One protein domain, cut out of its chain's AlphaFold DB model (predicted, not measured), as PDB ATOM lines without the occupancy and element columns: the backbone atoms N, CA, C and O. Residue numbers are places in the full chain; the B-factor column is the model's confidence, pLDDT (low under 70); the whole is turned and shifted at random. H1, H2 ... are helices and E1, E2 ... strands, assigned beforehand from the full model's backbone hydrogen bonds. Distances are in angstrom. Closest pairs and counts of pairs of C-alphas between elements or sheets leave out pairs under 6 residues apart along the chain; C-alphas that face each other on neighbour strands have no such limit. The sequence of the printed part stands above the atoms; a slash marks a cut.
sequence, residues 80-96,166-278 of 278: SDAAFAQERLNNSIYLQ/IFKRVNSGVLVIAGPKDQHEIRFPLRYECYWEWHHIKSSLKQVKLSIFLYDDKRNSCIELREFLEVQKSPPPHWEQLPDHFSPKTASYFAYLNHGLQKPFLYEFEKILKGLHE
ATOM      1  N   SER A  80     200.383 227.706 181.083       69.88
ATOM      2  CA  SER A  80     201.308 226.741 180.472       69.88
ATOM      3  C   SER A  80     202.070 227.410 179.328       69.88
ATOM      4  O   SER A  80     201.530 228.300 178.659       69.88
ATOM      5  N   ASP A  81     203.314 226.995 179.099       72.56
ATOM      6  CA  ASP A  81     204.164 227.609 178.082       72.56
ATOM      7  C   ASP A  81     203.542 227.443 176.689       72.56
ATOM      8  O   ASP A  81     203.523 228.401 175.913       72.56
ATOM      9  N   ALA A  82     202.885 226.310 176.420       73.12
ATOM     10  CA  ALA A  82     202.059 226.114 175.229       73.12
ATOM     11  C   ALA A  82     200.893 227.116 175.087       73.12
ATOM     12  O   ALA A  82     200.698 227.691 174.012       73.12
ATOM     13  N   ALA A  83     200.110 227.369 176.146       72.25
ATOM     14  CA  ALA A  83     199.002 228.331 176.091       72.25
ATOM     15  C   ALA A  83     199.516 229.766 175.901       72.25
ATOM     16  O   ALA A  83     198.981 230.523 175.089       72.25
ATOM     17  N   PHE A  84     200.609 230.105 176.588       74.56
ATOM     18  CA  PHE A  84     201.312 231.372 176.423       74.56
ATOM     19  C   PHE A  84     201.824 231.563 174.997       74.56
ATOM     20  O   PHE A  84     201.608 232.623 174.410       74.56
ATOM     21  N   ALA A  85     202.455 230.543 174.415       75.44
ATOM     22  CA  ALA A  85     202.967 230.594 173.054       75.44
ATOM     23  C   ALA A  85     201.847 230.837 172.035       75.44
ATOM     24  O   ALA A  85     201.998 231.672 171.146       75.44
ATOM     25  N   GLN A  86     200.708 230.155 172.181       76.00
ATOM     26  CA  GLN A  86     199.567 230.309 171.276       76.00
ATOM     27  C   GLN A  86     198.925 231.698 171.374       76.00
ATOM     28  O   GLN A  86     198.643 232.311 170.344       76.00
ATOM     29  N   GLU A  87     198.733 232.222 172.588       75.00
ATOM     30  CA  GLU A  87     198.178 233.564 172.782       75.00
ATOM     31  C   GLU A  87     199.135 234.635 172.256       75.00
ATOM     32  O   GLU A  87     198.733 235.521 171.500       75.00
ATOM     33  N   ARG A  88     200.422 234.535 172.604       76.12
ATOM     34  CA  ARG A  88     201.411 235.541 172.222       76.12
ATOM     35  C   ARG A  88     201.713 235.549 170.739       76.12
ATOM     36  O   ARG A  88     201.982 236.638 170.247       76.12
ATOM     37  N   LEU A  89     201.645 234.409 170.041       73.00
ATOM     38  CA  LEU A  89     201.843 234.304 168.584       73.00
ATOM     39  C   LEU A  89     200.692 234.876 167.749       73.00
ATOM     40  O   LEU A  89     200.855 235.097 166.545       73.00
ATOM     41  N   ASN A  90     199.526 235.107 168.357       67.44
ATOM     42  CA  ASN A  90     198.385 235.668 167.654       67.44
ATOM     43  C   ASN A  90     198.597 237.176 167.437       67.44
ATOM     44  O   ASN A  90     198.406 237.981 168.345       67.44
ATOM     45  N   ASN A  91     198.978 237.561 166.214       59.53
ATOM     46  CA  ASN A  91     199.272 238.944 165.807       59.53
ATOM     47  C   ASN A  91     200.520 239.573 166.466       59.53
ATOM     48  O   ASN A  91     200.560 240.787 166.675       59.53
ATOM     49  N   SER A  92     201.557 238.788 166.774       68.62
ATOM     50  CA  SER A  92     202.796 239.331 167.349       68.62
ATOM     51  C   SER A  92     203.588 240.147 166.334       68.62
ATOM     52  O   SER A  92     203.918 239.699 165.232       68.62
ATOM     53  N   ILE A  93     203.980 241.346 166.748       68.50
ATOM     54  CA  ILE A  93     204.872 242.217 165.985       68.50
ATOM     55  C   ILE A  93     206.205 242.250 166.727       68.50
ATOM     56  O   ILE A  93     206.264 242.715 167.861       68.50
ATOM     57  N   TYR A  94     207.261 241.740 166.090       65.50
ATOM     58  CA  TYR A  94     208.592 241.663 166.695       65.50
ATOM     59  C   TYR A  94     209.392 242.950 166.493       65.50
ATOM     60  O   TYR A  94     209.955 243.506 167.434       65.50
ATOM     61  N   LEU A  95     209.431 243.447 165.260       63.78
ATOM     62  CA  LEU A  95     210.172 244.650 164.909       63.78
ATOM     63  C   LEU A  95     209.231 245.604 164.195       63.78
ATOM     64  O   LEU A  95     208.836 245.340 163.066       63.78
ATOM     65  N   GLN A  96     208.911 246.738 164.810       59.78
ATOM     66  CA  GLN A  96     208.258 247.843 164.117       59.78
ATOM     67  C   GLN A  96     209.243 249.002 164.043       59.78
ATOM     68  O   GLN A  96     209.385 249.779 164.983       59.78
ATOM     69  N   ILE A 166     206.069 238.128 163.356       78.31
ATOM     70  CA  ILE A 166     206.317 236.727 163.686       78.31
ATOM     71  C   ILE A 166     204.995 236.126 164.126       78.31
ATOM     72  O   ILE A 166     204.384 236.613 165.070       78.31
ATOM     73  N   PHE A 167     204.542 235.085 163.437       78.69
ATOM     74  CA  PHE A 167     203.273 234.440 163.757       78.69
ATOM     75  C   PHE A 167     203.319 232.944 163.469       78.69
ATOM     76  O   PHE A 167     204.092 232.468 162.638       78.69
ATOM     77  N   LYS A 168     202.450 232.192 164.143       76.38
ATOM     78  CA  LYS A 168     202.203 230.780 163.842       76.38
ATOM     79  C   LYS A 168     200.982 230.670 162.940       76.38
ATOM     80  O   LYS A 168     199.931 231.232 163.240       76.38
ATOM     81  N   ARG A 169     201.090 229.942 161.829       73.12
ATOM     82  CA  ARG A 169     199.931 229.699 160.955       73.12
ATOM     83  C   ARG A 169     198.989 228.702 161.649       73.12
ATOM     84  O   ARG A 169     199.381 227.578 161.922       73.12
ATOM     85  N   VAL A 170     197.746 229.111 161.909       64.00
ATOM     86  CA  VAL A 170     196.760 228.406 162.766       64.00
ATOM     87  C   VAL A 170     196.603 226.907 162.449       64.00
ATOM     88  O   VAL A 170     196.450 226.105 163.362       64.00
ATOM     89  N   ASN A 171     196.734 226.515 161.176       63.03
ATOM     90  CA  ASN A 171     196.520 225.137 160.707       63.03
ATOM     91  C   ASN A 171     197.798 224.418 160.246       63.03
ATOM     92  O   ASN A 171     197.734 223.394 159.571       63.03
ATOM     93  N   SER A 172     198.974 224.955 160.559       61.53
ATOM     94  CA  SER A 172     200.236 224.307 160.219       61.53
ATOM     95  C   SER A 172     201.253 224.595 161.309       61.53
ATOM     96  O   SER A 172     201.392 225.745 161.709       61.53
ATOM     97  N   GLY A 173     201.996 223.586 161.763       73.06
ATOM     98  CA  GLY A 173     203.141 223.766 162.660       73.06
ATOM     99  C   GLY A 173     204.278 224.522 161.969       73.06
ATOM    100  O   GLY A 173     205.331 223.954 161.712       73.06
ATOM    101  N   VAL A 174     204.045 225.785 161.621       80.19
ATOM    102  CA  VAL A 174     204.924 226.656 160.849       80.19
ATOM    103  C   VAL A 174     204.977 228.006 161.542       80.19
ATOM    104  O   VAL A 174     203.943 228.654 161.737       80.19
ATOM    105  N   LEU A 175     206.190 228.416 161.882       82.75
ATOM    106  CA  LEU A 175     206.539 229.768 162.268       82.75
ATOM    107  C   LEU A 175     206.806 230.579 161.002       82.75
ATOM    108  O   LEU A 175     207.616 230.182 160.164       82.75
ATOM    109  N   VAL A 176     206.134 231.712 160.860       83.69
ATOM    110  CA  VAL A 176     206.341 232.636 159.750       83.69
ATOM    111  C   VAL A 176     207.023 233.887 160.274       83.69
ATOM    112  O   VAL A 176     206.540 234.504 161.221       83.69
ATOM    113  N   ILE A 177     208.127 234.261 159.633       82.94
ATOM    114  CA  ILE A 177     208.872 235.495 159.870       82.94
ATOM    115  C   ILE A 177     208.749 236.322 158.594       82.94
ATOM    116  O   ILE A 177     209.405 236.042 157.591       82.94
ATOM    117  N   ALA A 178     207.843 237.296 158.610       79.38
ATOM    118  CA  ALA A 178     207.512 238.122 157.455       79.38
ATOM    119  C   ALA A 178     208.081 239.530 157.632       79.38
ATOM    120  O   ALA A 178     207.662 240.263 158.527       79.38
ATOM    121  N   GLY A 179     209.048 239.886 156.793       71.94
ATOM    122  CA  GLY A 179     209.594 241.227 156.644       71.94
ATOM    123  C   GLY A 179     208.913 242.012 155.516       71.94
ATOM    124  O   GLY A 179     207.985 241.531 154.866       71.94
ATOM    125  N   PRO A 180     209.375 243.243 155.235       65.25
ATOM    126  CA  PRO A 180     208.761 244.110 154.227       65.25
ATOM    127  C   PRO A 180     208.911 243.609 152.785       65.25
ATOM    128  O   PRO A 180     208.181 244.068 151.908       65.25
ATOM    129  N   LYS A 181     209.901 242.749 152.513       65.88
ATOM    130  CA  LYS A 181     210.236 242.264 151.160       65.88
ATOM    131  C   LYS A 181     210.397 240.747 151.077       65.88
ATOM    132  O   LYS A 181     210.574 240.210 149.990       65.88
ATOM    133  N   ASP A 182     210.380 240.080 152.214       69.50
ATOM    134  CA  ASP A 182     210.844 238.721 152.395       69.50
ATOM    135  C   ASP A 182     209.976 238.018 153.433       69.50
ATOM    136  O   ASP A 182     209.546 238.613 154.415       69.50
ATOM    137  N   GLN A 183     209.695 236.742 153.201       82.06
ATOM    138  CA  GLN A 183     208.927 235.913 154.115       82.06
ATOM    139  C   GLN A 183     209.621 234.569 154.241       82.06
ATOM    140  O   GLN A 183     209.856 233.882 153.245       82.06
ATOM    141  N   HIS A 184     209.899 234.185 155.480       83.19
ATOM    142  CA  HIS A 184     210.503 232.907 155.812       83.19
ATOM    143  C   HIS A 184     209.517 232.056 156.592       83.19
ATOM    144  O   HIS A 184     208.858 232.534 157.512       83.19
ATOM    145  N   GLU A 185     209.410 230.788 156.214       85.75
ATOM    146  CA  GLU A 185     208.537 229.817 156.866       85.75
ATOM    147  C   GLU A 185     209.398 228.684 157.416       85.75
ATOM    148  O   GLU A 185     210.008 227.954 156.639       85.75
ATOM    149  N   ILE A 186     209.422 228.529 158.739       84.94
ATOM    150  CA  ILE A 186     210.164 227.478 159.441       84.94
ATOM    151  C   ILE A 186     209.157 226.490 160.023       84.94
ATOM    152  O   ILE A 186     208.211 226.882 160.706       84.94
ATOM    153  N   ARG A 187     209.332 225.196 159.744       81.50
ATOM    154  CA  ARG A 187     208.465 224.139 160.290       81.50
ATOM    155  C   ARG A 187     208.928 223.728 161.686       81.50
ATOM    156  O   ARG A 187     210.125 223.638 161.918       81.50
ATOM    157  N   PHE A 188     207.980 223.422 162.565       76.62
ATOM    158  CA  PHE A 188     208.247 222.776 163.849       76.62
ATOM    159  C   PHE A 188     208.434 221.251 163.691       76.62
ATOM    160  O   PHE A 188     207.843 220.670 162.769       76.62
ATOM    161  N   PRO A 189     209.194 220.597 164.596       76.12
ATOM    162  CA  PRO A 189     210.073 221.216 165.599       76.12
ATOM    163  C   PRO A 189     211.240 221.946 164.918       76.12
ATOM    164  O   PRO A 189     211.677 221.537 163.843       76.12
ATOM    165  N   LEU A 190     211.701 223.050 165.510       81.88
ATOM    166  CA  LEU A 190     212.785 223.865 164.952       81.88
ATOM    167  C   LEU A 190     213.947 223.917 165.933       81.88
ATOM    168  O   LEU A 190     213.743 224.134 167.122       81.88
ATOM    169  N   ARG A 191     215.175 223.764 165.448       88.81
ATOM    170  CA  ARG A 191     216.350 223.965 166.294       88.81
ATOM    171  C   ARG A 191     216.582 225.462 166.477       88.81
ATOM    172  O   ARG A 191     216.537 226.218 165.503       88.81
ATOM    173  N   TYR A 192     216.838 225.889 167.709       91.31
ATOM    174  CA  TYR A 192     217.224 227.265 168.001       91.31
ATOM    175  C   TYR A 192     218.309 227.341 169.073       91.31
ATOM    176  O   TYR A 192     218.410 226.461 169.922       91.31
ATOM    177  N   GLU A 193     219.107 228.403 169.021       92.50
ATOM    178  CA  GLU A 193     220.181 228.690 169.979       92.50
ATOM    179  C   GLU A 193     220.077 230.156 170.432       92.50
ATOM    180  O   GLU A 193     219.785 231.038 169.619       92.50
ATOM    181  N   CYS A 194     220.295 230.416 171.723       92.31
ATOM    182  CA  CYS A 194     220.146 231.738 172.339       92.31
ATOM    183  C   CYS A 194     221.474 232.207 172.933       92.31
ATOM    184  O   CYS A 194     222.042 231.524 173.783       92.31
ATOM    185  N   TYR A 195     221.923 233.399 172.543       93.56
ATOM    186  CA  TYR A 195     223.199 233.959 172.976       93.56
ATOM    187  C   TYR A 195     223.107 235.437 173.340       93.56
ATOM    188  O   TYR A 195     222.248 236.172 172.841       93.56
ATOM    189  N   TRP A 196     224.040 235.896 174.173       92.06
ATOM    190  CA  TRP A 196     224.256 237.316 174.443       92.06
ATOM    191  C   TRP A 196     225.706 237.742 174.184       92.06
ATOM    192  O   TRP A 196     226.637 236.963 174.341       92.06
ATOM    193  N   GLU A 197     225.922 239.002 173.819       90.94
ATOM    194  CA  GLU A 197     227.262 239.588 173.698       90.94
ATOM    195  C   GLU A 197     227.293 241.052 174.154       90.94
ATOM    196  O   GLU A 197     226.274 241.751 174.168       90.94
ATOM    197  N   TRP A 198     228.483 241.534 174.524       87.44
ATOM    198  CA  TRP A 198     228.697 242.946 174.826       87.44
ATOM    199  C   TRP A 198     228.867 243.753 173.543       87.44
ATOM    200  O   TRP A 198     229.821 243.577 172.793       87.44
ATOM    201  N   HIS A 199     227.985 244.722 173.344       82.50
ATOM    202  CA  HIS A 199     228.096 245.706 172.286       82.50
ATOM    203  C   HIS A 199     228.642 247.025 172.830       82.50
ATOM    204  O   HIS A 199     228.048 247.668 173.699       82.50
ATOM    205  N   HIS A 200     229.800 247.430 172.320       74.94
ATOM    206  CA  HIS A 200     230.464 248.658 172.729       74.94
ATOM    207  C   HIS A 200     229.929 249.845 171.924       74.94
ATOM    208  O   HIS A 200     230.200 249.962 170.734       74.94
ATOM    209  N   ILE A 201     229.197 250.749 172.582       71.12
ATOM    210  CA  ILE A 201     228.755 252.013 171.969       71.12
ATOM    211  C   ILE A 201     229.888 253.047 172.050       71.12
ATOM    212  O   ILE A 201     230.151 253.781 171.100       71.12
ATOM    213  N   LYS A 202     230.557 253.110 173.209       71.06
ATOM    214  CA  LYS A 202     231.735 253.944 173.511       71.06
ATOM    215  C   LYS A 202     232.640 253.187 174.490       71.06
ATOM    216  O   LYS A 202     232.210 252.196 175.074       71.06
ATOM    217  N   SER A 203     233.865 253.666 174.719       64.81
ATOM    218  CA  SER A 203     234.847 253.018 175.611       64.81
ATOM    219  C   SER A 203     234.299 252.682 177.007       64.81
ATOM    220  O   SER A 203     234.607 251.620 177.540       64.81
ATOM    221  N   SER A 204     233.441 253.539 177.569       66.00
ATOM    222  CA  SER A 204     232.802 253.353 178.881       66.00
ATOM    223  C   SER A 204     231.348 252.870 178.829       66.00
ATOM    224  O   SER A 204     230.782 252.547 179.871       66.00
ATOM    225  N   LEU A 205     230.725 252.821 177.647       71.62
ATOM    226  CA  LEU A 205     229.299 252.529 177.499       71.62
ATOM    227  C   LEU A 205     229.105 251.206 176.757       71.62
ATOM    228  O   LEU A 205     229.327 251.123 175.545       71.62
ATOM    229  N   LYS A 206     228.669 250.186 177.499       75.44
ATOM    230  CA  LYS A 206     228.336 248.865 176.963       75.44
ATOM    231  C   LYS A 206     226.829 248.638 176.986       75.44
ATOM    232  O   LYS A 206     226.130 249.081 177.897       75.44
ATOM    233  N   GLN A 207     226.357 247.919 175.984       83.19
ATOM    234  CA  GLN A 207     224.979 247.486 175.833       83.19
ATOM    235  C   GLN A 207     224.974 245.977 175.611       83.19
ATOM    236  O   GLN A 207     225.861 245.455 174.943       83.19
ATOM    237  N   VAL A 208     224.000 245.264 176.168       84.81
ATOM    238  CA  VAL A 208     223.853 243.831 175.896       84.81
ATOM    239  C   VAL A 208     223.112 243.657 174.576       84.81
ATOM    240  O   VAL A 208     222.041 244.239 174.381       84.81
ATOM    241  N   LYS A 209     223.675 242.850 173.677       88.81
ATOM    242  CA  LYS A 209     222.993 242.354 172.484       88.81
ATOM    243  C   LYS A 209     222.554 240.919 172.731       88.81
ATOM    244  O   LYS A 209     223.375 240.077 173.064       88.81
ATOM    245  N   LEU A 210     221.274 240.654 172.541       89.56
ATOM    246  CA  LEU A 210     220.673 239.328 172.532       89.56
ATOM    247  C   LEU A 210     220.549 238.835 171.094       89.56
ATOM    248  O   LEU A 210     220.318 239.631 170.181       89.56
ATOM    249  N   SER A 211     220.724 237.536 170.877       90.75
ATOM    250  CA  SER A 211     220.593 236.891 169.570       90.75
ATOM    251  C   SER A 211     219.934 235.521 169.715       90.75
ATOM    252  O   SER A 211     220.398 234.702 170.501       90.75
ATOM    253  N   ILE A 212     218.858 235.280 168.962       92.06
ATOM    254  CA  ILE A 212     218.259 233.951 168.789       92.06
ATOM    255  C   ILE A 212     218.501 233.514 167.350       92.06
ATOM    256  O   ILE A 212     218.048 234.182 166.417       92.06
ATOM    257  N   PHE A 213     219.191 232.393 167.178       91.69
ATOM    258  CA  PHE A 213     219.426 231.753 165.890       91.69
ATOM    259  C   PHE A 213     218.372 230.674 165.682       91.69
ATOM    260  O   PHE A 213     218.274 229.747 166.477       91.69
ATOM    261  N   LEU A 214     217.575 230.798 164.626       91.25
ATOM    262  CA  LEU A 214     216.548 229.844 164.221       91.25
ATOM    263  C   LEU A 214     217.056 229.079 163.002       91.25
ATOM    264  O   LEU A 214     217.357 229.686 161.970       91.25
ATOM    265  N   TYR A 215     217.150 227.760 163.106       89.44
ATOM    266  CA  TYR A 215     217.668 226.914 162.037       89.44
ATOM    267  C   TYR A 215     216.523 226.261 161.258       89.44
ATOM    268  O   TYR A 215     215.660 225.595 161.828       89.44
ATOM    269  N   ASP A 216     216.536 226.433 159.936       86.62
ATOM    270  CA  ASP A 216     215.750 225.629 159.000       86.62
ATOM    271  C   ASP A 216     216.686 224.618 158.335       86.62
ATOM    272  O   ASP A 216     217.314 224.889 157.304       86.62
ATOM    273  N   ASP A 217     216.771 223.436 158.943       82.50
ATOM    274  CA  ASP A 217     217.640 222.358 158.475       82.50
ATOM    275  C   ASP A 217     217.232 221.854 157.074       82.50
ATOM    276  O   ASP A 217     218.073 221.352 156.331       82.50
ATOM    277  N   LYS A 218     215.967 222.033 156.650       82.25
ATOM    278  CA  LYS A 218     215.503 221.600 155.317       82.25
ATOM    279  C   LYS A 218     216.013 222.504 154.209       82.25
ATOM    280  O   LYS A 218     216.291 222.029 153.111       82.25
ATOM    281  N   ARG A 219     216.087 223.807 154.478       81.19
ATOM    282  CA  ARG A 219     216.589 224.809 153.527       81.19
ATOM    283  C   ARG A 219     218.063 225.136 153.734       81.19
ATOM    284  O   ARG A 219     218.607 225.934 152.975       81.19
ATOM    285  N   ASN A 220     218.703 224.512 154.725       85.12
ATOM    286  CA  ASN A 220     220.063 224.818 155.157       85.12
ATOM    287  C   ASN A 220     220.260 226.331 155.364       85.12
ATOM    288  O   ASN A 220     221.202 226.941 154.849       85.12
ATOM    289  N   SER A 221     219.316 226.946 156.078       87.19
ATOM    290  CA  SER A 221     219.302 228.384 156.327       87.19
ATOM    291  C   SER A 221     219.174 228.701 157.808       87.19
ATOM    292  O   SER A 221     218.515 227.974 158.549       87.19
ATOM    293  N   CYS A 222     219.773 229.810 158.226       89.25
ATOM    294  CA  CYS A 222     219.686 230.326 159.582       89.25
ATOM    295  C   CYS A 222     219.092 231.737 159.578       89.25
ATOM    296  O   CYS A 222     219.479 232.591 158.776       89.25
ATOM    297  N   ILE A 223     218.156 231.980 160.490       87.62
ATOM    298  CA  ILE A 223     217.586 233.298 160.743       87.62
ATOM    299  C   ILE A 223     218.009 233.738 162.134       87.62
ATOM    300  O   ILE A 223     217.619 233.133 163.124       87.62
ATOM    301  N   GLU A 224     218.777 234.813 162.216       89.19
ATOM    302  CA  GLU A 224     219.124 235.450 163.474       89.19
ATOM    303  C   GLU A 224     218.187 236.623 163.755       89.19
ATOM    304  O   GLU A 224     218.078 237.583 162.985       89.19
ATOM    305  N   LEU A 225     217.540 236.568 164.910       87.06
ATOM    306  CA  LEU A 225     216.800 237.676 165.486       87.06
ATOM    307  C   LEU A 225     217.672 238.315 166.570       87.06
ATOM    308  O   LEU A 225     218.095 237.637 167.502       87.06
ATOM    309  N   ARG A 226     217.960 239.612 166.443       86.62
ATOM    310  CA  ARG A 226     218.857 240.378 167.317       86.62
ATOM    311  C   ARG A 226     218.097 241.466 168.055       86.62
ATOM    312  O   ARG A 226     217.299 242.183 167.457       86.62
ATOM    313  N   GLU A 227     218.416 241.683 169.321       83.44
ATOM    314  CA  GLU A 227     217.847 242.771 170.114       83.44
ATOM    315  C   GLU A 227     218.909 243.402 171.006       83.44
ATOM    316  O   GLU A 227     219.622 242.708 171.721       83.44
ATOM    317  N   PHE A 228     219.000 244.728 170.995       83.00
ATOM    318  CA  PHE A 228     219.785 245.447 171.993       83.00
ATOM    319  C   PHE A 228     218.923 245.790 173.206       83.00
ATOM    320  O   PHE A 228     217.893 246.447 173.048       83.00
ATOM    321  N   LEU A 229     219.364 245.391 174.400       77.12
ATOM    322  CA  LEU A 229     218.738 245.777 175.666       77.12
ATOM    323  C   LEU A 229     219.059 247.228 176.020       77.12
ATOM    324  O   LEU A 229     220.057 247.767 175.564       77.12
ATOM    325  N   GLU A 230     218.266 247.865 176.879       72.19
ATOM    326  CA  GLU A 230     218.629 249.173 177.442       72.19
ATOM    327  C   GLU A 230     220.020 249.146 178.103       72.19
ATOM    328  O   GLU A 230     220.468 248.127 178.638       72.19
ATOM    329  N   VAL A 231     220.715 250.285 178.055       67.75
ATOM    330  CA  VAL A 231     222.055 250.438 178.636       67.75
ATOM    331  C   VAL A 231     222.014 250.063 180.122       67.75
ATOM    332  O   VAL A 231     221.074 250.428 180.820       67.75
ATOM    333  N   GLN A 232     223.045 249.363 180.603       64.56
ATOM    334  CA  GLN A 232     223.172 248.868 181.987       64.56
ATOM    335  C   GLN A 232     222.249 247.699 182.377       64.56
ATOM    336  O   GLN A 232     222.312 247.254 183.521       64.56
ATOM    337  N   LYS A 233     221.436 247.146 181.465       71.50
ATOM    338  CA  LYS A 233     220.752 245.871 181.733       71.50
ATOM    339  C   LYS A 233     221.726 244.698 181.657       71.50
ATOM    340  O   LYS A 233     222.581 244.650 180.775       71.50
ATOM    341  N   SER A 234     221.561 243.748 182.574       74.69
ATOM    342  CA  SER A 234     222.275 242.471 182.562       74.69
ATOM    343  C   SER A 234     221.695 241.524 181.505       74.69
ATOM    344  O   SER A 234     220.499 241.614 181.203       74.69
ATOM    345  N   PRO A 235     222.507 240.608 180.952       79.44
ATOM    346  CA  PRO A 235     221.994 239.547 180.098       79.44
ATOM    347  C   PRO A 235     221.077 238.588 180.885       79.44
ATOM    348  O   PRO A 235     221.191 238.485 182.110       79.44
ATOM    349  N   PRO A 236     220.180 237.869 180.190       79.06
ATOM    350  CA  PRO A 236     219.452 236.732 180.740       79.06
ATOM    351  C   PRO A 236     220.393 235.721 181.418       79.06
ATOM    352  O   PRO A 236     221.372 235.311 180.794       79.06
ATOM    353  N   PRO A 237     220.114 235.281 182.659       72.06
ATOM    354  CA  PRO A 237     221.052 234.462 183.430       72.06
ATOM    355  C   PRO A 237     221.265 233.055 182.857       72.06
ATOM    356  O   PRO A 237     222.298 232.448 183.118       72.06
ATOM    357  N   HIS A 238     220.305 232.528 182.093       80.38
ATOM    358  CA  HIS A 238     220.387 231.202 181.472       80.38
ATOM    359  C   HIS A 238     220.842 231.233 180.009       80.38
ATOM    360  O   HIS A 238     220.855 230.189 179.366       80.38
ATOM    361  N   TRP A 239     221.167 232.409 179.462       87.38
ATOM    362  CA  TRP A 239     221.708 232.518 178.108       87.38
ATOM    363  C   TRP A 239     223.229 232.472 178.156       87.38
ATOM    364  O   TRP A 239     223.863 233.092 179.014       87.38
ATOM    365  N   GLU A 240     223.817 231.783 177.190       89.00
ATOM    366  CA  GLU A 240     225.264 231.696 177.060       89.00
ATOM    367  C   GLU A 240     225.829 232.938 176.370       89.00
ATOM    368  O   GLU A 240     225.163 233.593 175.559       89.00
ATOM    369  N   GLN A 241     227.077 233.272 176.688       90.31
ATOM    370  CA  GLN A 241     227.790 234.298 175.943       90.31
ATOM    371  C   GLN A 241     228.093 233.778 174.531       90.31
ATOM    372  O   GLN A 241     228.529 232.637 174.377       90.31
ATOM    373  N   LEU A 242     227.880 234.607 173.507       90.88
ATOM    374  CA  LEU A 242     228.182 234.251 172.123       90.88
ATOM    375  C   LEU A 242     229.687 233.950 171.982       90.88
ATOM    376  O   LEU A 242     230.500 234.809 172.337       90.88
ATOM    377  N   PRO A 243     230.079 232.774 171.459       89.06
ATOM    378  CA  PRO A 243     231.486 232.453 171.237       89.06
ATOM    379  C   PRO A 243     232.144 233.374 170.196       89.06
ATOM    380  O   PRO A 243     231.553 233.647 169.151       89.06
ATOM    381  N   ASP A 244     233.409 233.753 170.411       82.25
ATOM    382  CA  ASP A 244     234.168 234.668 169.529       82.25
ATOM    383  C   ASP A 244     234.292 234.185 168.068       82.25
ATOM    384  O   ASP A 244     234.509 234.970 167.144       82.25
ATOM    385  N   HIS A 245     234.156 232.877 167.840       83.50
ATOM    386  CA  HIS A 245     234.233 232.241 166.520       83.50
ATOM    387  C   HIS A 245     232.917 231.585 166.103       83.50
ATOM    388  O   HIS A 245     232.904 230.638 165.311       83.50
ATOM    389  N   PHE A 246     231.800 232.065 166.647       85.31
ATOM    390  CA  PHE A 246     230.495 231.547 166.288       85.31
ATOM    391  C   PHE A 246     230.183 231.828 164.813       85.31
ATOM    392  O   PHE A 246     230.241 232.961 164.333       85.31
ATOM    393  N   SER A 247     229.814 230.775 164.090       81.06
ATOM    394  CA  SER A 247     229.304 230.874 162.731       81.06
ATOM    395  C   SER A 247     228.163 229.877 162.567       81.06
ATOM    396  O   SER A 247     228.381 228.677 162.781       81.06
ATOM    397  N   PRO A 248     226.959 230.327 162.175       75.88
ATOM    398  CA  PRO A 248     225.891 229.409 161.829       75.88
ATOM    399  C   PRO A 248     226.317 228.691 160.546       75.88
ATOM    400  O   PRO A 248     226.279 229.280 159.467       75.88
ATOM    401  N   LYS A 249     226.775 227.437 160.667       77.06
ATOM    402  CA  LYS A 249     227.268 226.585 159.566       77.06
ATOM    403  C   LYS A 249     226.148 226.262 158.561       77.06
ATOM    404  O   LYS A 249     225.683 225.131 158.488       77.06
ATOM    405  N   THR A 250     225.686 227.265 157.819       78.69
ATOM    406  CA  THR A 250     224.501 227.228 156.948       78.69
ATOM    407  C   THR A 250     224.777 227.933 155.621       78.69
ATOM    408  O   THR A 250     225.668 228.776 155.533       78.69
ATOM    409  N   ALA A 251     224.033 227.577 154.570       71.94
ATOM    410  CA  ALA A 251     224.225 228.132 153.227       71.94
ATOM    411  C   ALA A 251     223.598 229.523 153.047       71.94
ATOM    412  O   ALA A 251     224.028 230.295 152.194       71.94
ATOM    413  N   SER A 252     222.553 229.842 153.809       78.94
ATOM    414  CA  SER A 252     221.867 231.136 153.749       78.94
ATOM    415  C   SER A 252     221.634 231.681 155.146       78.94
ATOM    416  O   SER A 252     221.206 230.950 156.035       78.94
ATOM    417  N   TYR A 253     221.893 232.972 155.328       80.56
ATOM    418  CA  TYR A 253     221.848 233.616 156.632       80.56
ATOM    419  C   TYR A 253     221.133 234.965 156.559       80.56
ATOM    420  O   TYR A 253     221.494 235.830 155.758       80.56
ATOM    421  N   PHE A 254     220.124 235.133 157.410       78.19
ATOM    422  CA  PHE A 254     219.295 236.333 157.486       78.19
ATOM    423  C   PHE A 254     219.365 236.901 158.898       78.19
ATOM    424  O   PHE A 254     219.113 236.175 159.850       78.19
ATOM    425  N   ALA A 255     219.681 238.187 159.049       76.38
ATOM    426  CA  ALA A 255     219.793 238.821 160.359       76.38
ATOM    427  C   ALA A 255     218.862 240.030 160.472       76.38
ATOM    428  O   ALA A 255     218.941 240.967 159.674       76.38
ATOM    429  N   TYR A 256     218.022 240.037 161.505       76.62
ATOM    430  CA  TYR A 256     217.078 241.115 161.790       76.62
ATOM    431  C   TYR A 256     217.398 241.741 163.136       76.62
ATOM    432  O   TYR A 256     217.534 241.038 164.128       76.62
ATOM    433  N   LEU A 257     217.512 243.068 163.183       73.62
ATOM    434  CA  LEU A 257     217.925 243.785 164.384       73.62
ATOM    435  C   LEU A 257     216.819 244.688 164.926       73.62
ATOM    436  O   LEU A 257     216.325 245.562 164.212       73.62
ATOM    437  N   ASN A 258     216.519 244.539 166.216       71.50
ATOM    438  CA  ASN A 258     215.678 245.421 167.014       71.50
ATOM    439  C   ASN A 258     216.499 246.273 168.002       71.50
ATOM    440  O   ASN A 258     217.497 245.826 168.559       71.50
ATOM    441  N   HIS A 259     216.085 247.529 168.200       62.25
ATOM    442  CA  HIS A 259     216.631 248.397 169.251       62.25
ATOM    443  C   HIS A 259     215.564 248.454 170.344       62.25
ATOM    444  O   HIS A 259     214.531 249.096 170.152       62.25
ATOM    445  N   GLY A 260     215.783 247.741 171.449       54.28
ATOM    446  CA  GLY A 260     214.841 247.679 172.557       54.28
ATOM    447  C   GLY A 260     214.885 248.964 173.381       54.28
ATOM    448  O   GLY A 260     215.797 249.164 174.176       54.28
ATOM    449  N   LEU A 261     213.900 249.843 173.187       48.56
ATOM    450  CA  LEU A 261     213.527 250.897 174.150       48.56
ATOM    451  C   LEU A 261     212.283 250.499 174.975       48.56
ATOM    452  O   LEU A 261     211.779 251.283 175.771       48.56
ATOM    453  N   GLN A 262     211.749 249.297 174.739       51.06
ATOM    454  CA  GLN A 262     210.634 248.680 175.458       51.06
ATOM    455  C   GLN A 262     210.983 247.203 175.717       51.06
ATOM    456  O   GLN A 262     211.958 246.715 175.150       51.06
ATOM    457  N   LYS A 263     210.236 246.543 176.622       59.03
ATOM    458  CA  LYS A 263     210.452 245.177 177.163       59.03
ATOM    459  C   LYS A 263     211.195 244.206 176.213       59.03
ATOM    460  O   LYS A 263     210.839 244.167 175.039       59.03
ATOM    461  N   PRO A 264     212.143 243.388 176.724       61.31
ATOM    462  CA  PRO A 264     212.995 242.526 175.901       61.31
ATOM    463  C   PRO A 264     212.170 241.464 175.170       61.31
ATOM    464  O   PRO A 264     211.771 240.454 175.757       61.31
ATOM    465  N   PHE A 265     211.909 241.690 173.886       76.69
ATOM    466  CA  PHE A 265     211.062 240.811 173.093       76.69
ATOM    467  C   PHE A 265     211.709 239.445 172.896       76.69
ATOM    468  O   PHE A 265     211.015 238.440 172.973       76.69
ATOM    469  N   LEU A 266     213.021 239.369 172.642       82.75
ATOM    470  CA  LEU A 266     213.688 238.090 172.386       82.75
ATOM    471  C   LEU A 266     213.629 237.156 173.587       82.75
ATOM    472  O   LEU A 266     213.488 235.949 173.421       82.75
ATOM    473  N   TYR A 267     213.667 237.716 174.792       78.19
ATOM    474  CA  TYR A 267     213.500 236.931 176.004       78.19
ATOM    475  C   TYR A 267     212.071 236.364 176.119       78.19
ATOM    476  O   TYR A 267     211.890 235.189 176.429       78.19
ATOM    477  N   GLU A 268     211.040 237.166 175.817       78.19
ATOM    478  CA  GLU A 268     209.654 236.673 175.707       78.19
ATOM    479  C   GLU A 268     209.509 235.630 174.590       78.19
ATOM    480  O   GLU A 268     208.796 234.637 174.740       78.19
ATOM    481  N   PHE A 269     210.208 235.836 173.476       82.19
ATOM    482  CA  PHE A 269     210.148 234.980 172.303       82.19
ATOM    483  C   PHE A 269     210.774 233.605 172.540       82.19
ATOM    484  O   PHE A 269     210.235 232.610 172.071       82.19
ATOM    485  N   GLU A 270     211.846 233.506 173.325       86.44
ATOM    486  CA  GLU A 270     212.387 232.208 173.742       86.44
ATOM    487  C   GLU A 270     211.329 231.372 174.479       86.44
ATOM    488  O   GLU A 270     211.183 230.180 174.208       86.44
ATOM    489  N   LYS A 271     210.540 231.994 175.365       79.31
ATOM    490  CA  LYS A 271     209.445 231.307 176.066       79.31
ATOM    491  C   LYS A 271     208.376 230.804 175.091       79.31
ATOM    492  O   LYS A 271     207.850 229.708 175.258       79.31
ATOM    493  N   ILE A 272     208.093 231.578 174.044       80.56
ATOM    494  CA  ILE A 272     207.207 231.154 172.954       80.56
ATOM    495  C   ILE A 272     207.793 229.933 172.229       80.56
ATOM    496  O   ILE A 272     207.068 228.974 171.992       80.56
ATOM    497  N   LEU A 273     209.090 229.931 171.902       84.19
ATOM    498  CA  LEU A 273     209.745 228.796 171.236       84.19
ATOM    499  C   LEU A 273     209.727 227.522 172.090       84.19
ATOM    500  O   LEU A 273     209.473 226.443 171.547       84.19
ATOM    501  N   LYS A 274     209.947 227.658 173.405       80.31
ATOM    502  CA  LYS A 274     209.841 226.568 174.386       80.31
ATOM    503  C   LYS A 274     208.432 225.981 174.418       80.31
ATOM    504  O   LYS A 274     208.272 224.788 174.203       80.31
ATOM    505  N   GLY A 275     207.409 226.825 174.543       75.62
ATOM    506  CA  GLY A 275     206.010 226.385 174.532       75.62
ATOM    507  C   GLY A 275     205.530 225.774 173.210       75.62
ATOM    508  O   GLY A 275     204.479 225.147 173.167       75.62
ATOM    509  N   LEU A 276     206.263 225.959 172.110       75.62
ATOM    510  CA  LEU A 276     205.979 225.301 170.828       75.62
ATOM    511  C   LEU A 276     206.706 223.960 170.658       75.62
ATOM    512  O   LEU A 276     206.426 223.268 169.678       75.62
ATOM    513  N   HIS A 277     207.646 223.639 171.552       73.31
ATOM    514  CA  HIS A 277     208.327 222.343 171.624       73.31
ATOM    515  C   HIS A 277     207.647 221.346 172.570       73.31
ATOM    516  O   HIS A 277     207.874 220.151 172.399       73.31
ATOM    517  N   GLU A 278     206.859 221.829 173.539       62.44
ATOM    518  CA  GLU A 278     205.972 221.011 174.392       62.44
ATOM    519  C   GLU A 278     204.845 220.345 173.586       62.44
ATOM    520  O   GLU A 278     204.571 219.153 173.852       62.44
TER     521      GLU A 278
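What this domain is: This is residues 80 to 96 and 166 to 278 of the 278 residues of an uncharacterized protein of Fluviicola sp. SGL-29 (UniProt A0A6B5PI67). A twisted wall of four strands, E5 to E8, has helix H2 packed along one face, and a small three-stranded sheet, E2 E3 E4, lies at one end of the long axis. Helix H1 crosses H2 near that smaller sheet, while the turn of the long E5 and E6 hairpin makes the other end. The printed part has 130 residues, with two named helices and eight named strands in the order H1 E1 E2 E3 E4 E5 E6 E7 E8 H2. The larger sheet runs E5 E6 E7 E8 and is mixed; the smaller runs E2 E3 E4 and is antiparallel. The class is mixed, helices and strands, and the whole is compact, with a radius of gyration of the C-alphas of 14.9 A and spans of 49 by 33 by 29 A.

Where its parts are: H1, residues 81 to 89, begins at C-alpha 81 (204.164, 227.609, 178.082) and is 11.8 A long. E1 is residues 93 to 96, E2 166 to 168, E3 174 to 178 and E4 183 to 187. E5, residues 191 to 202, spans 34.5 A from C-alpha 191 (216.350, 223.965, 166.294). E6, 205 to 216, spans 35.3 A; E7, 221 to 228, 23.2 A; E8, 252 to 259, 23.8 A. H2, residues 265 to 275, is 15.4 A long and ends at C-alpha 275 (206.010, 226.385, 174.532).

How they stand to each other: E5, E6 and E7 form a meander, each strand the antiparallel neighbour of the one before; N 197 and O 209 are 2.9 A apart, N 212 and O 225 2.9 A. E8 is parallel to E7 at 14 degrees, with N 224 and O 254 at 2.8 A. H2 is on this sheet at a height of 9.7 A, making two layers, a helix on one face of a sheet; its closest C-alphas to E7 are Leu 266 and Glu 227, 6.7 A. H1 and H2 touch at Ala 82 and Gly 275, C-alphas 4.0 A apart, at a steep tilt of 51 degrees, opposite ways. E2, E3 and E4 form a second meander, with N 176 and O 167 at 2.8 A and N 177 and O 184 at 2.8 A. H1 only grazes this sheet, with residues 85 to 89. E1 pairs with no named strand. Every O i to N i+4 pair is within hydrogen-bond range in H1, and 6 of 7 in H2.

The domain as a whole: The C-alphas farthest apart, those of Asn 171 and Ser 203, are 49.7 A apart. Residues 97 to 165 are not printed, and C-alphas 96 and 166 are 11.3 A apart across the cut. The link from E7 to E8 is long, 23 residues; in it residues 240 to 241 pair, parallel, with residues 195 to 196 of E5. Mean pLDDT of the printed part is 77.7; 25 residues are under 70, among them 90 to 96 and 259 to 264.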